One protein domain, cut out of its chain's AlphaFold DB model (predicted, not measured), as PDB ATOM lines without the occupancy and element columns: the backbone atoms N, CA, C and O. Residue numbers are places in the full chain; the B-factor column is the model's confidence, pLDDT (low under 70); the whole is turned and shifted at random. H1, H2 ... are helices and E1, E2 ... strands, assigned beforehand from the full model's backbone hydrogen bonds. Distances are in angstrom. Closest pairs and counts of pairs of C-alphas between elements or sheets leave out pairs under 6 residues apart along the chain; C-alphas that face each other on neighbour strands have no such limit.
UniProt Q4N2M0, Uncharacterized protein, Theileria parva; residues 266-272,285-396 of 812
ATOM      1  N   LYS A 266     194.223 272.772 228.399       77.12
ATOM      2  CA  LYS A 266     193.425 272.631 227.184       77.12
ATOM      3  C   LYS A 266     194.404 272.310 226.076       77.12
ATOM      4  O   LYS A 266     195.249 273.136 225.737       77.12
ATOM      5  N   ILE A 267     194.324 271.084 225.582       80.38
ATOM      6  CA  ILE A 267     195.130 270.638 224.459       80.38
ATOM      7  C   ILE A 267     194.253 270.728 223.220       80.38
ATOM      8  O   ILE A 267     193.160 270.170 223.177       80.38
ATOM      9  N   GLU A 268     194.748 271.406 222.200       84.12
ATOM     10  CA  GLU A 268     194.275 271.228 220.838       84.12
ATOM     11  C   GLU A 268     195.349 270.474 220.067       84.12
ATOM     12  O   GLU A 268     196.498 270.906 219.989       84.12
ATOM     13  N   ALA A 269     194.983 269.330 219.501       81.94
ATOM     14  CA  ALA A 269     195.887 268.529 218.695       81.94
ATOM     15  C   ALA A 269     195.377 268.508 217.257       81.94
ATOM     16  O   ALA A 269     194.246 268.105 217.008       81.94
ATOM     17  N   LYS A 270     196.210 268.940 216.310       80.44
ATOM     18  CA  LYS A 270     195.896 268.990 214.879       80.44
ATOM     19  C   LYS A 270     196.957 268.228 214.103       80.44
ATOM     20  O   LYS A 270     198.143 268.530 214.207       80.44
ATOM     21  N   PHE A 271     196.525 267.249 213.320       74.75
ATOM     22  CA  PHE A 271     197.407 266.506 212.426       74.75
ATOM     23  C   PHE A 271     197.234 267.003 210.993       74.75
ATOM     24  O   PHE A 271     196.129 266.975 210.441       74.75
ATOM     25  N   GLU A 272     198.334 267.451 210.391       69.44
ATOM     26  CA  GLU A 272     198.380 267.940 209.017       69.44
ATOM     27  C   GLU A 272     199.296 267.068 208.162       69.44
ATOM     28  O   GLU A 272     200.423 266.742 208.537       69.44
ATOM     29  N   GLU A 285     198.732 272.503 220.613       87.75
ATOM     30  CA  GLU A 285     198.568 273.797 221.256       87.75
ATOM     31  C   GLU A 285     198.040 273.585 222.667       87.75
ATOM     32  O   GLU A 285     196.996 272.982 222.893       87.75
ATOM     33  N   PHE A 286     198.820 274.055 223.622       83.56
ATOM     34  CA  PHE A 286     198.609 273.914 225.044       83.56
ATOM     35  C   PHE A 286     198.151 275.254 225.591       83.56
ATOM     36  O   PHE A 286     198.891 276.227 225.476       83.56
ATOM     37  N   THR A 287     196.974 275.318 226.206       79.81
ATOM     38  CA  THR A 287     196.463 276.536 226.843       79.81
ATOM     39  C   THR A 287     196.132 276.269 228.305       79.81
ATOM     40  O   THR A 287     195.345 275.375 228.615       79.81
ATOM     41  N   ALA A 288     196.721 277.052 229.205       69.06
ATOM     42  CA  ALA A 288     196.407 277.040 230.631       69.06
ATOM     43  C   ALA A 288     195.445 278.192 230.979       69.06
ATOM     44  O   ALA A 288     195.570 279.296 230.445       69.06
ATOM     45  N   ASP A 289     194.487 277.948 231.881       58.66
ATOM     46  CA  ASP A 289     193.481 278.951 232.277       58.66
ATOM     47  C   ASP A 289     194.099 280.128 233.073       58.66
ATOM     48  O   ASP A 289     193.677 281.280 232.934       58.66
ATOM     49  N   GLU A 290     195.170 279.875 233.830       58.53
ATOM     50  CA  GLU A 290     195.982 280.895 234.502       58.53
ATOM     51  C   GLU A 290     197.437 280.870 234.016       58.53
ATOM     52  O   GLU A 290     197.900 279.896 233.422       58.53
ATOM     53  N   LYS A 291     198.188 281.953 234.284       55.75
ATOM     54  CA  LYS A 291     199.648 281.907 234.128       55.75
ATOM     55  C   LYS A 291     200.189 280.766 234.981       55.75
ATOM     56  O   LYS A 291     199.745 280.568 236.110       55.75
ATOM     57  N   ILE A 292     201.187 280.078 234.452       54.53
ATOM     58  CA  ILE A 292     201.906 279.036 235.161       54.53
ATOM     59  C   ILE A 292     202.623 279.654 236.384       54.53
ATOM     60  O   ILE A 292     203.696 280.236 236.253       54.53
ATOM     61  N   LYS A 293     201.990 279.618 237.569       47.28
ATOM     62  CA  LYS A 293     202.526 280.184 238.821       47.28
ATOM     63  C   LYS A 293     203.384 279.139 239.540       47.28
ATOM     64  O   LYS A 293     202.853 278.159 240.053       47.28
ATOM     65  N   TYR A 294     204.692 279.381 239.636       53.06
ATOM     66  CA  TYR A 294     205.623 278.573 240.438       53.06
ATOM     67  C   TYR A 294     206.489 279.466 241.323       53.06
ATOM     68  O   TYR A 294     207.632 279.792 240.989       53.06
ATOM     69  N   GLU A 295     205.936 279.881 242.458       46.12
ATOM     70  CA  GLU A 295     206.565 280.907 243.292       46.12
ATOM     71  C   GLU A 295     207.660 280.405 244.249       46.12
ATOM     72  O   GLU A 295     208.260 281.235 244.919       46.12
ATOM     73  N   THR A 296     208.016 279.111 244.318       42.31
ATOM     74  CA  THR A 296     208.874 278.656 245.445       42.31
ATOM     75  C   THR A 296     210.039 277.698 245.173       42.31
ATOM     76  O   THR A 296     210.702 277.329 246.138       42.31
ATOM     77  N   LEU A 297     210.394 277.315 243.937       40.34
ATOM     78  CA  LEU A 297     211.477 276.323 243.729       40.34
ATOM     79  C   LEU A 297     212.565 276.778 242.731       40.34
ATOM     80  O   LEU A 297     212.353 276.808 241.516       40.34
ATOM     81  N   TYR A 298     213.742 277.112 243.272       42.75
ATOM     82  CA  TYR A 298     214.992 277.453 242.573       42.75
ATOM     83  C   TYR A 298     215.985 276.274 242.613       42.75
ATOM     84  O   TYR A 298     216.089 275.631 243.656       42.75
ATOM     85  N   PRO A 299     216.836 276.090 241.585       50.59
ATOM     86  CA  PRO A 299     216.517 276.084 240.157       50.59
ATOM     87  C   PRO A 299     215.841 274.749 239.788       50.59
ATOM     88  O   PRO A 299     216.195 273.707 240.324       50.59
ATOM     89  N   THR A 300     214.859 274.742 238.891       61.62
ATOM     90  CA  THR A 300     214.119 273.515 238.542       61.62
ATOM     91  C   THR A 300     214.081 273.304 237.029       61.62
ATOM     92  O   THR A 300     213.862 274.240 236.256       61.62
ATOM     93  N   GLN A 301     214.370 272.071 236.604       71.12
ATOM     94  CA  GLN A 301     214.154 271.620 235.230       71.12
ATOM     95  C   GLN A 301     212.703 271.143 235.098       71.12
ATOM     96  O   GLN A 301     212.082 270.739 236.081       71.12
ATOM     97  N   PHE A 302     212.163 271.192 233.887       72.75
ATOM     98  CA  PHE A 302     210.818 270.725 233.568       72.75
ATOM     99  C   PHE A 302     210.898 269.718 232.437       72.75
ATOM    100  O   PHE A 302     211.579 269.975 231.447       72.75
ATOM    101  N   ASP A 303     210.166 268.619 232.564       81.50
ATOM    102  CA  ASP A 303     209.993 267.651 231.491       81.50
ATOM    103  C   ASP A 303     208.585 267.808 230.900       81.50
ATOM    104  O   ASP A 303     207.586 267.597 231.586       81.50
ATOM    105  N   ILE A 304     208.502 268.175 229.622       84.94
ATOM    106  CA  ILE A 304     207.275 268.125 228.825       84.94
ATOM    107  C   ILE A 304     207.236 266.746 228.170       84.94
ATOM    108  O   ILE A 304     208.016 266.456 227.262       84.94
ATOM    109  N   VAL A 305     206.352 265.886 228.655       87.50
ATOM    110  CA  VAL A 305     206.162 264.518 228.173       87.50
ATOM    111  C   VAL A 305     204.918 264.481 227.300       87.50
ATOM    112  O   VAL A 305     203.831 264.818 227.760       87.50
ATOM    113  N   ILE A 306     205.077 264.068 226.050       88.69
ATOM    114  CA  ILE A 306     204.007 263.961 225.062       88.69
ATOM    115  C   ILE A 306     203.875 262.493 224.682       88.69
ATOM    116  O   ILE A 306     204.791 261.915 224.095       88.69
ATOM    117  N   ASP A 307     202.739 261.894 225.013       87.06
ATOM    118  CA  ASP A 307     202.384 260.564 224.539       87.06
ATOM    119  C   ASP A 307     201.620 260.723 223.219       87.06
ATOM    120  O   ASP A 307     200.541 261.325 223.161       87.06
ATOM    121  N   LEU A 308     202.217 260.222 222.139       84.94
ATOM    122  CA  LEU A 308     201.596 260.192 220.819       84.94
ATOM    123  C   LEU A 308     200.417 259.201 220.816       84.94
ATOM    124  O   LEU A 308     200.326 258.346 221.703       84.94
ATOM    125  N   PRO A 309     199.525 259.257 219.807       81.06
ATOM    126  CA  PRO A 309     198.470 258.262 219.670       81.06
ATOM    127  C   PRO A 309     199.039 256.844 219.719       81.06
ATOM    128  O   PRO A 309     200.110 256.587 219.169       81.06
ATOM    129  N   LYS A 310     198.310 255.906 220.337       74.62
ATOM    130  CA  LYS A 310     198.789 254.526 220.570       74.62
ATOM    131  C   LYS A 310     199.308 253.820 219.314       74.62
ATOM    132  O   LYS A 310     200.156 252.943 219.429       74.62
ATOM    133  N   SER A 311     198.840 254.212 218.129       66.69
ATOM    134  CA  SER A 311     199.339 253.720 216.839       66.69
ATOM    135  C   SER A 311     200.849 253.923 216.635       66.69
ATOM    136  O   SER A 311     201.460 253.165 215.894       66.69
ATOM    137  N   PHE A 312     201.451 254.907 217.310       71.25
ATOM    138  CA  PHE A 312     202.880 255.216 217.237       71.25
ATOM    139  C   PHE A 312     203.741 254.439 218.250       71.25
ATOM    140  O   PHE A 312     204.967 254.560 218.220       71.25
ATOM    141  N   ALA A 313     203.144 253.650 219.151       72.88
ATOM    142  CA  ALA A 313     203.899 252.800 220.067       72.88
ATOM    143  C   ALA A 313     204.611 251.664 219.302       72.88
ATOM    144  O   ALA A 313     204.050 251.043 218.402       72.88
ATOM    145  N   GLY A 314     205.876 251.414 219.638       64.75
ATOM    146  CA  GLY A 314     206.762 250.461 218.963       64.75
ATOM    147  C   GLY A 314     207.333 250.943 217.623       64.75
ATOM    148  O   GLY A 314     208.095 250.212 216.988       64.75
ATOM    149  N   LYS A 315     207.000 252.158 217.167       69.62
ATOM    150  CA  LYS A 315     207.455 252.677 215.870       69.62
ATOM    151  C   LYS A 315     208.811 253.359 215.991       69.62
ATOM    152  O   LYS A 315     209.093 254.065 216.951       69.62
ATOM    153  N   LYS A 316     209.668 253.165 214.988       73.19
ATOM    154  CA  LYS A 316     210.934 253.897 214.876       73.19
ATOM    155  C   LYS A 316     210.686 255.194 214.117       73.19
ATOM    156  O   LYS A 316     210.619 255.191 212.892       73.19
ATOM    157  N   LEU A 317     210.523 256.283 214.857       74.88
ATOM    158  CA  LEU A 317     210.485 257.637 214.314       74.88
ATOM    159  C   LEU A 317     211.898 258.226 214.269       74.88
ATOM    160  O   LEU A 317     212.763 257.851 215.061       74.88
ATOM    161  N   ASP A 318     212.127 259.158 213.344       78.44
ATOM    162  CA  ASP A 318     213.387 259.895 213.268       78.44
ATOM    163  C   ASP A 318     213.479 260.897 214.428       78.44
ATOM    164  O   ASP A 318     212.883 261.979 214.410       78.44
ATOM    165  N   GLU A 319     214.245 260.522 215.451       79.56
ATOM    166  CA  GLU A 319     214.459 261.330 216.649       79.56
ATOM    167  C   GLU A 319     215.060 262.705 216.318       79.56
ATOM    168  O   GLU A 319     214.743 263.687 216.983       79.56
ATOM    169  N   THR A 320     215.846 262.835 215.240       78.19
ATOM    170  CA  THR A 320     216.450 264.122 214.856       78.19
ATOM    171  C   THR A 320     215.426 265.148 214.370       78.19
ATOM    172  O   THR A 320     215.673 266.353 214.473       78.19
ATOM    173  N   LYS A 321     214.272 264.679 213.880       79.38
ATOM    174  CA  LYS A 321     213.132 265.509 213.470       79.38
ATOM    175  C   LYS A 321     212.206 265.797 214.646       79.38
ATOM    176  O   LYS A 321     211.843 266.950 214.871       79.38
ATOM    177  N   LEU A 322     211.900 264.777 215.451       81.38
ATOM    178  CA  LEU A 322     211.100 264.919 216.673       81.38
ATOM    179  C   LEU A 322     211.741 265.871 217.687       81.38
ATOM    180  O   LEU A 322     211.051 266.674 218.311       81.38
ATOM    181  N   CYS A 323     213.065 265.808 217.832       82.12
ATOM    182  CA  CYS A 323     213.827 266.610 218.784       82.12
ATOM    183  C   CYS A 323     214.235 267.994 218.268       82.12
ATOM    184  O   CYS A 323     214.978 268.709 218.941       82.12
ATOM    185  N   LYS A 324     213.710 268.404 217.110       83.19
ATOM    186  CA  LYS A 324     213.785 269.781 216.605       83.19
ATOM    187  C   LYS A 324     212.381 270.321 216.309       83.19
ATOM    188  O   LYS A 324     212.119 270.723 215.174       83.19
ATOM    189  N   PRO A 325     211.464 270.314 217.293       82.19
ATOM    190  CA  PRO A 325     210.118 270.798 217.052       82.19
ATOM    191  C   PRO A 325     210.133 272.313 216.830       82.19
ATOM    192  O   PRO A 325     210.907 273.040 217.461       82.19
ATOM    193  N   ASP A 326     209.233 272.801 215.982       84.44
ATOM    194  CA  ASP A 326     208.985 274.237 215.882       84.44
ATOM    195  C   ASP A 326     208.052 274.659 217.020       84.44
ATOM    196  O   ASP A 326     206.987 274.070 217.218       84.44
ATOM    197  N   CYS A 327     208.483 275.631 217.822       81.81
ATOM    198  CA  CYS A 327     207.829 275.977 219.078       81.81
ATOM    199  C   CYS A 327     207.530 277.462 219.143       81.81
ATOM    200  O   CYS A 327     208.407 278.300 218.926       81.81
ATOM    201  N   THR A 328     206.283 277.784 219.477       80.88
ATOM    202  CA  THR A 328     205.828 279.158 219.650       80.88
ATOM    203  C   THR A 328     205.183 279.315 221.023       80.88
ATOM    204  O   THR A 328     204.138 278.713 221.268       80.88
ATOM    205  N   PRO A 329     205.753 280.138 221.912       69.31
ATOM    206  CA  PRO A 329     207.038 280.839 221.779       69.31
ATOM    207  C   PRO A 329     208.245 279.880 221.802       69.31
ATOM    208  O   PRO A 329     208.134 278.717 222.185       69.31
ATOM    209  N   LYS A 330     209.409 280.373 221.361       76.56
ATOM    210  CA  LYS A 330     210.629 279.566 221.223       76.56
ATOM    211  C   LYS A 330     211.111 279.064 222.589       76.56
ATOM    212  O   LYS A 330     211.441 279.868 223.458       76.56
ATOM    213  N   LEU A 331     211.199 277.744 222.743       69.00
ATOM    214  CA  LEU A 331     211.742 277.082 223.930       69.00
ATOM    215  C   LEU A 331     213.196 276.659 223.704       69.00
ATOM    216  O   LEU A 331     213.580 276.281 222.596       69.00
ATOM    217  N   TYR A 332     214.000 276.708 224.765       70.25
ATOM    218  CA  TYR A 332     215.331 276.105 224.778       70.25
ATOM    219  C   TYR A 332     215.252 274.730 225.440       70.25
ATOM    220  O   TYR A 332     214.849 274.613 226.600       70.25
ATOM    221  N   TYR A 333     215.633 273.690 224.703       74.94
ATOM    222  CA  TYR A 333     215.659 272.318 225.199       74.94
ATOM    223  C   TYR A 333     217.063 271.954 225.670       74.94
ATOM    224  O   TYR A 333     218.024 272.089 224.918       74.94
ATOM    225  N   LEU A 334     217.171 271.473 226.908       69.44
ATOM    226  CA  LEU A 334     218.399 270.883 227.438       69.44
ATOM    227  C   LEU A 334     218.632 269.504 226.826       69.44
ATOM    228  O   LEU A 334     219.732 269.184 226.391       69.44
ATOM    229  N   THR A 335     217.582 268.684 226.807       80.69
ATOM    230  CA  THR A 335     217.599 267.342 226.225       80.69
ATOM    231  C   THR A 335     216.250 267.040 225.586       80.69
ATOM    232  O   THR A 335     215.224 267.611 225.961       80.69
ATOM    233  N   CYS A 336     216.256 266.136 224.614       84.50
ATOM    234  CA  CYS A 336     215.057 265.537 224.054       84.50
ATOM    235  C   CYS A 336     215.303 264.041 223.868       84.50
ATOM    236  O   CYS A 336     216.419 263.649 223.530       84.50
ATOM    237  N   LYS A 337     214.279 263.228 224.132       88.50
ATOM    238  CA  LYS A 337     214.337 261.774 223.974       88.50
ATOM    239  C   LYS A 337     213.030 261.227 223.414       88.50
ATOM    240  O   LYS A 337     211.958 261.605 223.894       88.50
ATOM    241  N   TYR A 338     213.127 260.282 222.484       86.06
ATOM    242  CA  TYR A 338     212.003 259.471 222.018       86.06
ATOM    243  C   TYR A 338     212.060 258.034 222.571       86.06
ATOM    244  O   TYR A 338     213.011 257.288 222.352       86.06
ATOM    245  N   GLU A 339     211.017 257.622 223.295       84.31
ATOM    246  CA  GLU A 339     210.809 256.250 223.772       84.31
ATOM    247  C   GLU A 339     209.850 255.516 222.819       84.31
ATOM    248  O   GLU A 339     208.628 255.567 222.992       84.31
ATOM    249  N   ALA A 340     210.408 254.816 221.823       78.88
ATOM    250  CA  ALA A 340     209.649 254.120 220.779       78.88
ATOM    251  C   ALA A 340     208.586 253.165 221.339       78.88
ATOM    252  O   ALA A 340     207.432 253.242 220.935       78.88
ATOM    253  N   GLU A 341     208.932 252.320 222.317       75.75
ATOM    254  CA  GLU A 341     208.022 251.331 222.928       75.75
ATOM    255  C   GLU A 341     206.719 251.940 223.457       75.75
ATOM    256  O   GLU A 341     205.668 251.309 223.398       75.75
ATOM    257  N   LYS A 342     206.781 253.185 223.943       73.00
ATOM    258  CA  LYS A 342     205.639 253.898 224.526       73.00
ATOM    259  C   LYS A 342     205.037 254.940 223.586       73.00
ATOM    260  O   LYS A 342     204.038 255.549 223.942       73.00
ATOM    261  N   GLY A 343     205.646 255.182 222.421       79.75
ATOM    262  CA  GLY A 343     205.256 256.282 221.536       79.75
ATOM    263  C   GLY A 343     205.392 257.648 222.217       79.75
ATOM    264  O   GLY A 343     204.553 258.520 222.018       79.75
ATOM    265  N   ARG A 344     206.415 257.828 223.060       87.06
ATOM    266  CA  ARG A 344     206.537 258.983 223.962       87.06
ATOM    267  C   ARG A 344     207.717 259.867 223.591       87.06
ATOM    268  O   ARG A 344     208.834 259.378 223.459       87.06
ATOM    269  N   VAL A 345     207.490 261.173 223.520       89.19
ATOM    270  CA  VAL A 345     208.542 262.187 223.370       89.19
ATOM    271  C   VAL A 345     208.674 262.956 224.681       89.19
ATOM    272  O   VAL A 345     207.675 263.374 225.255       89.19
ATOM    273  N   THR A 346     209.897 263.140 225.176       89.81
ATOM    274  CA  THR A 346     210.170 263.948 226.373       89.81
ATOM    275  C   THR A 346     211.112 265.090 226.029       89.81
ATOM    276  O   THR A 346     212.228 264.840 225.575       89.81
ATOM    277  N   TYR A 347     210.693 266.324 226.299       87.50
ATOM    278  CA  TYR A 347     211.513 267.525 226.184       87.50
ATOM    279  C   TYR A 347     211.871 268.054 227.569       87.50
ATOM    280  O   TYR A 347     210.978 268.402 228.337       87.50
ATOM    281  N   SER A 348     213.160 268.164 227.879       83.81
ATOM    282  CA  SER A 348     213.623 268.761 229.133       83.81
ATOM    283  C   SER A 348     214.013 270.224 228.918       83.81
ATOM    284  O   SER A 348     214.783 270.533 228.007       83.81
ATOM    285  N   THR A 349     213.497 271.142 229.731       78.00
ATOM    286  CA  THR A 349     213.737 272.592 229.625       78.00
ATOM    287  C   THR A 349     213.957 273.233 231.000       78.00
ATOM    288  O   THR A 349     213.766 272.594 232.034       78.00
ATOM    289  N   VAL A 350     214.400 274.492 231.035       70.00
ATOM    290  CA  VAL A 350     214.611 275.249 232.281       70.00
ATOM    291  C   VAL A 350     213.455 276.206 232.560       70.00
ATOM    292  O   VAL A 350     212.880 276.793 231.643       70.00
ATOM    293  N   LYS A 351     213.158 276.384 233.855       61.94
ATOM    294  CA  LYS A 351     212.054 277.186 234.411       61.94
ATOM    295  C   LYS A 351     211.775 278.508 233.686       61.94
ATOM    296  O   LYS A 351     210.633 278.775 233.317       61.94
ATOM    297  N   SER A 352     212.813 279.316 233.467       58.44
ATOM    298  CA  SER A 352     212.701 280.693 232.966       58.44
ATOM    299  C   SER A 352     212.008 280.810 231.606       58.44
ATOM    300  O   SER A 352     211.441 281.857 231.299       58.44
ATOM    301  N   TYR A 353     211.999 279.745 230.801       60.97
ATOM    302  CA  TYR A 353     211.347 279.748 229.492       60.97
ATOM    303  C   TYR A 353     209.843 279.458 229.541       60.97
ATOM    304  O   TYR A 353     209.195 279.621 228.518       60.97
ATOM    305  N   LEU A 354     209.266 279.069 230.686       59.97
ATOM    306  CA  LEU A 354     207.824 278.794 230.828       59.97
ATOM    307  C   LEU A 354     207.084 279.819 231.709       59.97
ATOM    308  O   LEU A 354     205.859 279.913 231.640       59.97
ATOM    309  N   GLU A 355     207.809 280.622 232.497       54.03
ATOM    310  CA  GLU A 355     207.288 281.444 233.611       54.03
ATOM    311  C   GLU A 355     206.277 282.551 233.248       54.03
ATOM    312  O   GLU A 355     205.769 283.232 234.132       54.03
ATOM    313  N   ASN A 356     205.917 282.742 231.977       53.72
ATOM    314  CA  ASN A 356     204.977 283.794 231.570       53.72
ATOM    315  C   ASN A 356     203.988 283.391 230.470       53.72
ATOM    316  O   ASN A 356     203.292 284.249 229.922       53.72
ATOM    317  N   MET A 357     203.905 282.105 230.134       61.62
ATOM    318  CA  MET A 357     203.176 281.652 228.951       61.62
ATOM    319  C   MET A 357     201.811 281.086 229.333       61.62
ATOM    320  O   MET A 357     201.716 280.135 230.101       61.62
ATOM    321  N   LYS A 358     200.744 281.687 228.791       68.25
ATOM    322  CA  LYS A 358     199.389 281.108 228.837       68.25
ATOM    323  C   LYS A 358     199.181 280.042 227.766       68.25
ATOM    324  O   LYS A 358     198.399 279.120 227.976       68.25
ATOM    325  N   THR A 359     199.888 280.177 226.644       76.56
ATOM    326  CA  THR A 359     199.775 279.291 225.487       76.56
ATOM    327  C   THR A 359     201.159 278.862 225.018       76.56
ATOM    328  O   THR A 359     202.060 279.698 224.910       76.56
ATOM    329  N   LEU A 360     201.320 277.573 224.733       82.69
ATOM    330  CA  LEU A 360     202.513 276.984 224.134       82.69
ATOM    331  C   LEU A 360     202.094 276.121 222.947       82.69
ATOM    332  O   LEU A 360     201.288 275.211 223.094       82.69
ATOM    333  N   LYS A 361     202.674 276.371 221.780       85.88
ATOM    334  CA  LYS A 361     202.469 275.565 220.581       85.88
ATOM    335  C   LYS A 361     203.739 274.794 220.245       85.88
ATOM    336  O   LYS A 361     204.802 275.402 220.158       85.88
ATOM    337  N   ILE A 362     203.615 273.488 220.024       87.00
ATOM    338  CA  ILE A 362     204.686 272.586 219.589       87.00
ATOM    339  C   ILE A 362     204.256 271.922 218.281       87.00
ATOM    340  O   ILE A 362     203.196 271.307 218.209       87.00
ATOM    341  N   ILE A 363     205.083 272.030 217.247       87.94
ATOM    342  CA  ILE A 363     204.881 271.377 215.954       87.94
ATOM    343  C   ILE A 363     205.977 270.328 215.782       87.94
ATOM    344  O   ILE A 363     207.155 270.662 215.658       87.94
ATOM    345  N   MET A 364     205.580 269.059 215.782       87.44
ATOM    346  CA  MET A 364     206.479 267.916 215.620       87.44
ATOM    347  C   MET A 364     206.394 267.374 214.197       87.44
ATOM    348  O   MET A 364     205.296 267.170 213.672       87.44
ATOM    349  N   ASP A 365     207.548 267.103 213.594       82.25
ATOM    350  CA  ASP A 365     207.642 266.431 212.301       82.25
ATOM    351  C   ASP A 365     207.663 264.905 212.502       82.25
ATOM    352  O   ASP A 365     208.589 264.353 213.096       82.25
ATOM    353  N   LEU A 366     206.617 264.238 212.012       76.38
ATOM    354  CA  LEU A 366     206.420 262.785 212.061       76.38
ATOM    355  C   LEU A 366     206.727 262.115 210.703       76.38
ATOM    356  O   LEU A 366     206.389 260.948 210.481       76.38
ATOM    357  N   SER A 367     207.347 262.848 209.769       67.06
ATOM    358  CA  SER A 367     207.626 262.392 208.404       67.06
ATOM    359  C   SER A 367     208.648 261.254 208.376       67.06
ATOM    360  O   SER A 367     209.779 261.395 208.849       67.06
ATOM    361  N   GLY A 368     208.277 260.150 207.726       55.19
ATOM    362  CA  GLY A 368     209.055 258.904 207.689       55.19
ATOM    363  C   GLY A 368     208.231 257.658 208.026       55.19
ATOM    364  O   GLY A 368     208.752 256.553 207.956       55.19
ATOM    365  N   THR A 369     206.949 257.830 208.361       51.88
ATOM    366  CA  THR A 369     205.987 256.747 208.595       51.88
ATOM    367  C   THR A 369     204.988 256.632 207.437       51.88
ATOM    368  O   THR A 369     204.440 257.633 206.975       51.88
ATOM    369  N   ASP A 370     204.699 255.411 206.976       45.62
ATOM    370  CA  ASP A 370     203.678 255.123 205.942       45.62
ATOM    371  C   ASP A 370     202.222 255.226 206.479       45.62
ATOM    372  O   ASP A 370     201.248 254.817 205.843       45.62
ATOM    373  N   GLU A 371     202.025 255.805 207.665       49.22
ATOM    374  CA  GLU A 371     200.879 255.538 208.544       49.22
ATOM    375  C   GLU A 371     199.642 256.420 208.337       49.22
ATOM    376  O   GLU A 371     198.856 256.662 209.251       49.22
ATOM    377  N   SER A 372     199.363 256.798 207.090       40.84
ATOM    378  CA  SER A 372     198.086 257.446 206.746       40.84
ATOM    379  C   SER A 372     196.836 256.567 206.942       40.84
ATOM    380  O   SER A 372     195.720 257.055 206.775       40.84
ATOM    381  N   LEU A 373     197.004 255.299 207.332       40.84
ATOM    382  CA  LEU A 373     195.920 254.356 207.624       40.84
ATOM    383  C   LEU A 373     195.517 254.305 209.110       40.84
ATOM    384  O   LEU A 373     194.387 253.924 209.405       40.84
ATOM    385  N   TYR A 374     196.372 254.725 210.052       45.47
ATOM    386  CA  TYR A 374     196.219 254.328 211.464       45.47
ATOM    387  C   TYR A 374     195.527 255.344 212.384       45.47
ATOM    388  O   TYR A 374     195.151 254.991 213.498       45.47
ATOM    389  N   LEU A 375     195.270 256.573 211.924       46.81
ATOM    390  CA  LEU A 375     194.497 257.570 212.687       46.81
ATOM    391  C   LEU A 375     192.982 257.527 212.396       46.81
ATOM    392  O   LEU A 375     192.230 258.359 212.899       46.81
ATOM    393  N   THR A 376     192.512 256.550 211.612       43.50
ATOM    394  CA  THR A 376     191.122 256.449 211.119       43.50
ATOM    395  C   THR A 376     190.118 255.850 212.113       43.50
ATOM    396  O   THR A 376     188.919 255.826 211.830       43.50
ATOM    397  N   HIS A 377     190.556 255.421 213.302       43.69
ATOM    398  CA  HIS A 377     189.689 254.779 214.294       43.69
ATOM    399  C   HIS A 377     189.749 255.435 215.681       43.69
ATOM    400  O   HIS A 377     190.664 256.182 216.008       43.69
ATOM    401  N   LYS A 378     188.707 255.164 216.480       39.38
ATOM    402  CA  LYS A 378     188.216 255.855 217.692       39.38
ATOM    403  C   LYS A 378     189.210 256.125 218.852       39.38
ATOM    404  O   LYS A 378     188.750 256.576 219.896       39.38
ATOM    405  N   SER A 379     190.522 255.912 218.712       51.59
ATOM    406  CA  SER A 379     191.527 256.110 219.776       51.59
ATOM    407  C   SER A 379     192.714 257.008 219.382       51.59
ATOM    408  O   SER A 379     193.849 256.751 219.790       51.59
ATOM    409  N   SER A 380     192.474 258.056 218.594       68.12
ATOM    410  CA  SER A 380     193.475 259.078 218.243       68.12
ATOM    411  C   SER A 380     193.597 260.137 219.345       68.12
ATOM    412  O   SER A 380     193.304 261.309 219.119       68.12
ATOM    413  N   GLU A 381     193.945 259.722 220.561       79.81
ATOM    414  CA  GLU A 381     194.161 260.630 221.691       79.81
ATOM    415  C   GLU A 381     195.652 260.912 221.870       79.81
ATOM    416  O   GLU A 381     196.477 260.007 221.767       79.81
ATOM    417  N   VAL A 382     195.983 262.172 222.128       81.56
ATOM    418  CA  VAL A 382     197.303 262.616 222.583       81.56
ATOM    419  C   VAL A 382     197.158 263.085 224.015       81.56
ATOM    420  O   VAL A 382     196.234 263.845 224.315       81.56
ATOM    421  N   SER A 383     198.093 262.690 224.873       82.81
ATOM    422  CA  SER A 383     198.240 263.275 226.203       82.81
ATOM    423  C   SER A 383     199.552 264.029 226.323       82.81
ATOM    424  O   SER A 383     200.576 263.628 225.771       82.81
ATOM    425  N   ALA A 384     199.519 265.132 227.060       82.81
ATOM    426  CA  ALA A 384     200.717 265.863 227.432       82.81
ATOM    427  C   ALA A 384     200.743 266.084 228.940       82.81
ATOM    428  O   ALA A 384     199.728 266.430 229.548       82.81
ATOM    429  N   HIS A 385     201.924 265.903 229.517       80.56
ATOM    430  CA  HIS A 385     202.183 265.967 230.944       80.56
ATOM    431  C   HIS A 385     203.424 266.817 231.196       80.56
ATOM    432  O   HIS A 385     204.465 266.617 230.576       80.56
ATOM    433  N   PHE A 386     203.313 267.784 232.097       76.31
ATOM    434  CA  PHE A 386     204.397 268.691 232.446       76.31
ATOM    435  C   PHE A 386     204.862 268.300 233.834       76.31
ATOM    436  O   PHE A 386     204.099 268.424 234.790       76.31
ATOM    437  N   TYR A 387     206.093 267.821 233.941       74.44
ATOM    438  CA  TYR A 387     206.660 267.373 235.198       74.44
ATOM    439  C   TYR A 387     207.730 268.334 235.703       74.44
ATOM    440  O   TYR A 387     208.613 268.738 234.949       74.44
ATOM    441  N   LEU A 388     207.709 268.639 236.998       69.12
ATOM    442  CA  LEU A 388     208.840 269.236 237.691       69.12
ATOM    443  C   LEU A 388     209.912 268.176 237.898       69.12
ATOM    444  O   LEU A 388     209.636 267.106 238.452       69.12
ATOM    445  N   LYS A 389     211.143 268.521 237.542       63.72
ATOM    446  CA  LYS A 389     212.331 267.772 237.920       63.72
ATOM    447  C   LYS A 389     213.133 268.608 238.922       63.72
ATOM    448  O   LYS A 389     213.637 269.679 238.556       63.72
ATOM    449  N   PRO A 390     213.241 268.172 240.190       56.56
ATOM    450  CA  PRO A 390     214.092 268.866 241.146       56.56
ATOM    451  C   PRO A 390     215.533 268.862 240.623       56.56
ATOM    452  O   PRO A 390     216.022 267.839 240.141       56.56
ATOM    453  N   TYR A 391     216.205 270.014 240.671       52.03
ATOM    454  CA  TYR A 391     217.633 270.053 240.386       52.03
ATOM    455  C   TYR A 391     218.360 269.342 241.516       52.03
ATOM    456  O   TYR A 391     218.356 269.796 242.661       52.03
ATOM    457  N   VAL A 392     218.998 268.235 241.176       56.41
ATOM    458  CA  VAL A 392     219.916 267.555 242.067       56.41
ATOM    459  C   VAL A 392     221.296 267.680 241.437       56.41
ATOM    460  O   VAL A 392     221.466 267.430 240.244       56.41
ATOM    461  N   ALA A 393     222.269 268.154 242.214       57.53
ATOM    462  CA  ALA A 393     223.636 268.282 241.730       57.53
ATOM    463  C   ALA A 393     224.150 266.902 241.286       57.53
ATOM    464  O   ALA A 393     223.982 265.910 242.002       57.53
ATOM    465  N   SER A 394     224.756 266.837 240.098       61.38
ATOM    466  CA  SER A 394     225.389 265.612 239.618       61.38
ATOM    467  C   SER A 394     226.617 265.303 240.469       61.38
ATOM    468  O   SER A 394     227.514 266.143 240.550       61.38
ATOM    469  N   ILE A 395     226.665 264.121 241.085       67.31
ATOM    470  CA  ILE A 395     227.885 263.602 241.710       67.31
ATOM    471  C   ILE A 395     228.451 262.543 240.776       67.31
ATOM    472  O   ILE A 395     227.752 261.601 240.404       67.31
ATOM    473  N   ASP A 396     229.723 262.690 240.428       77.44
ATOM    474  CA  ASP A 396     230.472 261.638 239.761       77.44
ATOM    475  C   ASP A 396     230.947 260.608 240.794       77.44
ATOM    476  O   ASP A 396     232.011 260.738 241.394       77.44
TER     477      ASP A 396
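AT A GLANCE: This is residues 266 to 272 and 285 to 396 of the 812 residues of an uncharacterized protein of Theileria parva (UniProt Q4N2M0). Two four-stranded antiparallel sheets, E5-E6-E3-E8 and E1-E2-E7-E4, stand face to face as a loose sandwich with their strands crossed. The short helix H1 lies at the side where E5 and E7 come near it, E1 comes near E8 at the other side, and residues 391 to 396 run out from the body as a tail. The printed part has 119 residues, with one named helix and eight named strands in the order E1, E2, E3, H1, E4, E5, E6, E7, E8. The class is mostly strand, though the named elements hold 56 residues, under half of those printed. The whole is compact, with a radius of gyration of the C-alphas of 15.4 A, and flat, spanning 46 by 40 by 22 A.

IN THESE COORDINATES: In the first sheet E5 is residues 333 to 339, 16.8 A long; E6, residues 344 to 350, 20.0 A; E3, residues 300 to 307, 22.4 A; and E8, residues 381 to 390, 29.0 A, ending at C-alpha 390 (214.092, 268.866, 241.146). In the second E1 is residues 266 to 272, 19.4 A, beginning at C-alpha 266 (193.425, 272.631, 227.184); E2, residues 285 to 287, 6.6 A; E7, residues 359 to 365, 20.0 A; and E4, residues 326 to 328, 7.0 A. H1 is residues 319 to 322, 4.9 A.

HOW THE PARTS SIT: The sheet E5-E6-E3-E8 is twisted, with C-alphas up to 6.0 A off its best plane. E5 and E6 form a hairpin, with N 339 and O 344 2.8 A apart. E6 and E3 are antiparallel at 160 degrees, with N 304 and O 347 at 2.8 A. E3 and E8 are antiparallel at 163 degrees, with N 303 and O 387 at 2.8 A. In the other sheet, N 268 of E1 and O 285 of E2 are 2.8 A apart. E7 has staggered pairing: residues 359 to 361 pair with E2, N 286 and O 360 at 2.8 A, and residues 361 to 363 with E4, N 328 and O 361 at 2.9 A. H1 only grazes both sheets; its closest C-alphas to E7 are Leu 322 and Met 364, 5.6 A, and to E5 Glu 319 and Tyr 338, 6.2 A. H1 is too short for an O i to N i+4 pair; its one O i to N i+3 pair is within range. The closest C-alphas of E1 and E8 are Ala 269 and Val 382, 7.2 A. E3 and E7 are apart.

THE WHOLE: The C-alphas farthest apart, those of Thr 376 and Asp 396, are 48.9 A apart. Residues 273 to 284 are not printed, and C-alphas 272 and 285 are 13.6 A apart across the cut. The links E2 to E3, E3 to H1 and E7 to E8 are long. The mean pLDDT of the printed part is 70.4, and 50 residues are under 70, among them 288 to 300, 351 to 358, 367 to 380 and 388 to 395.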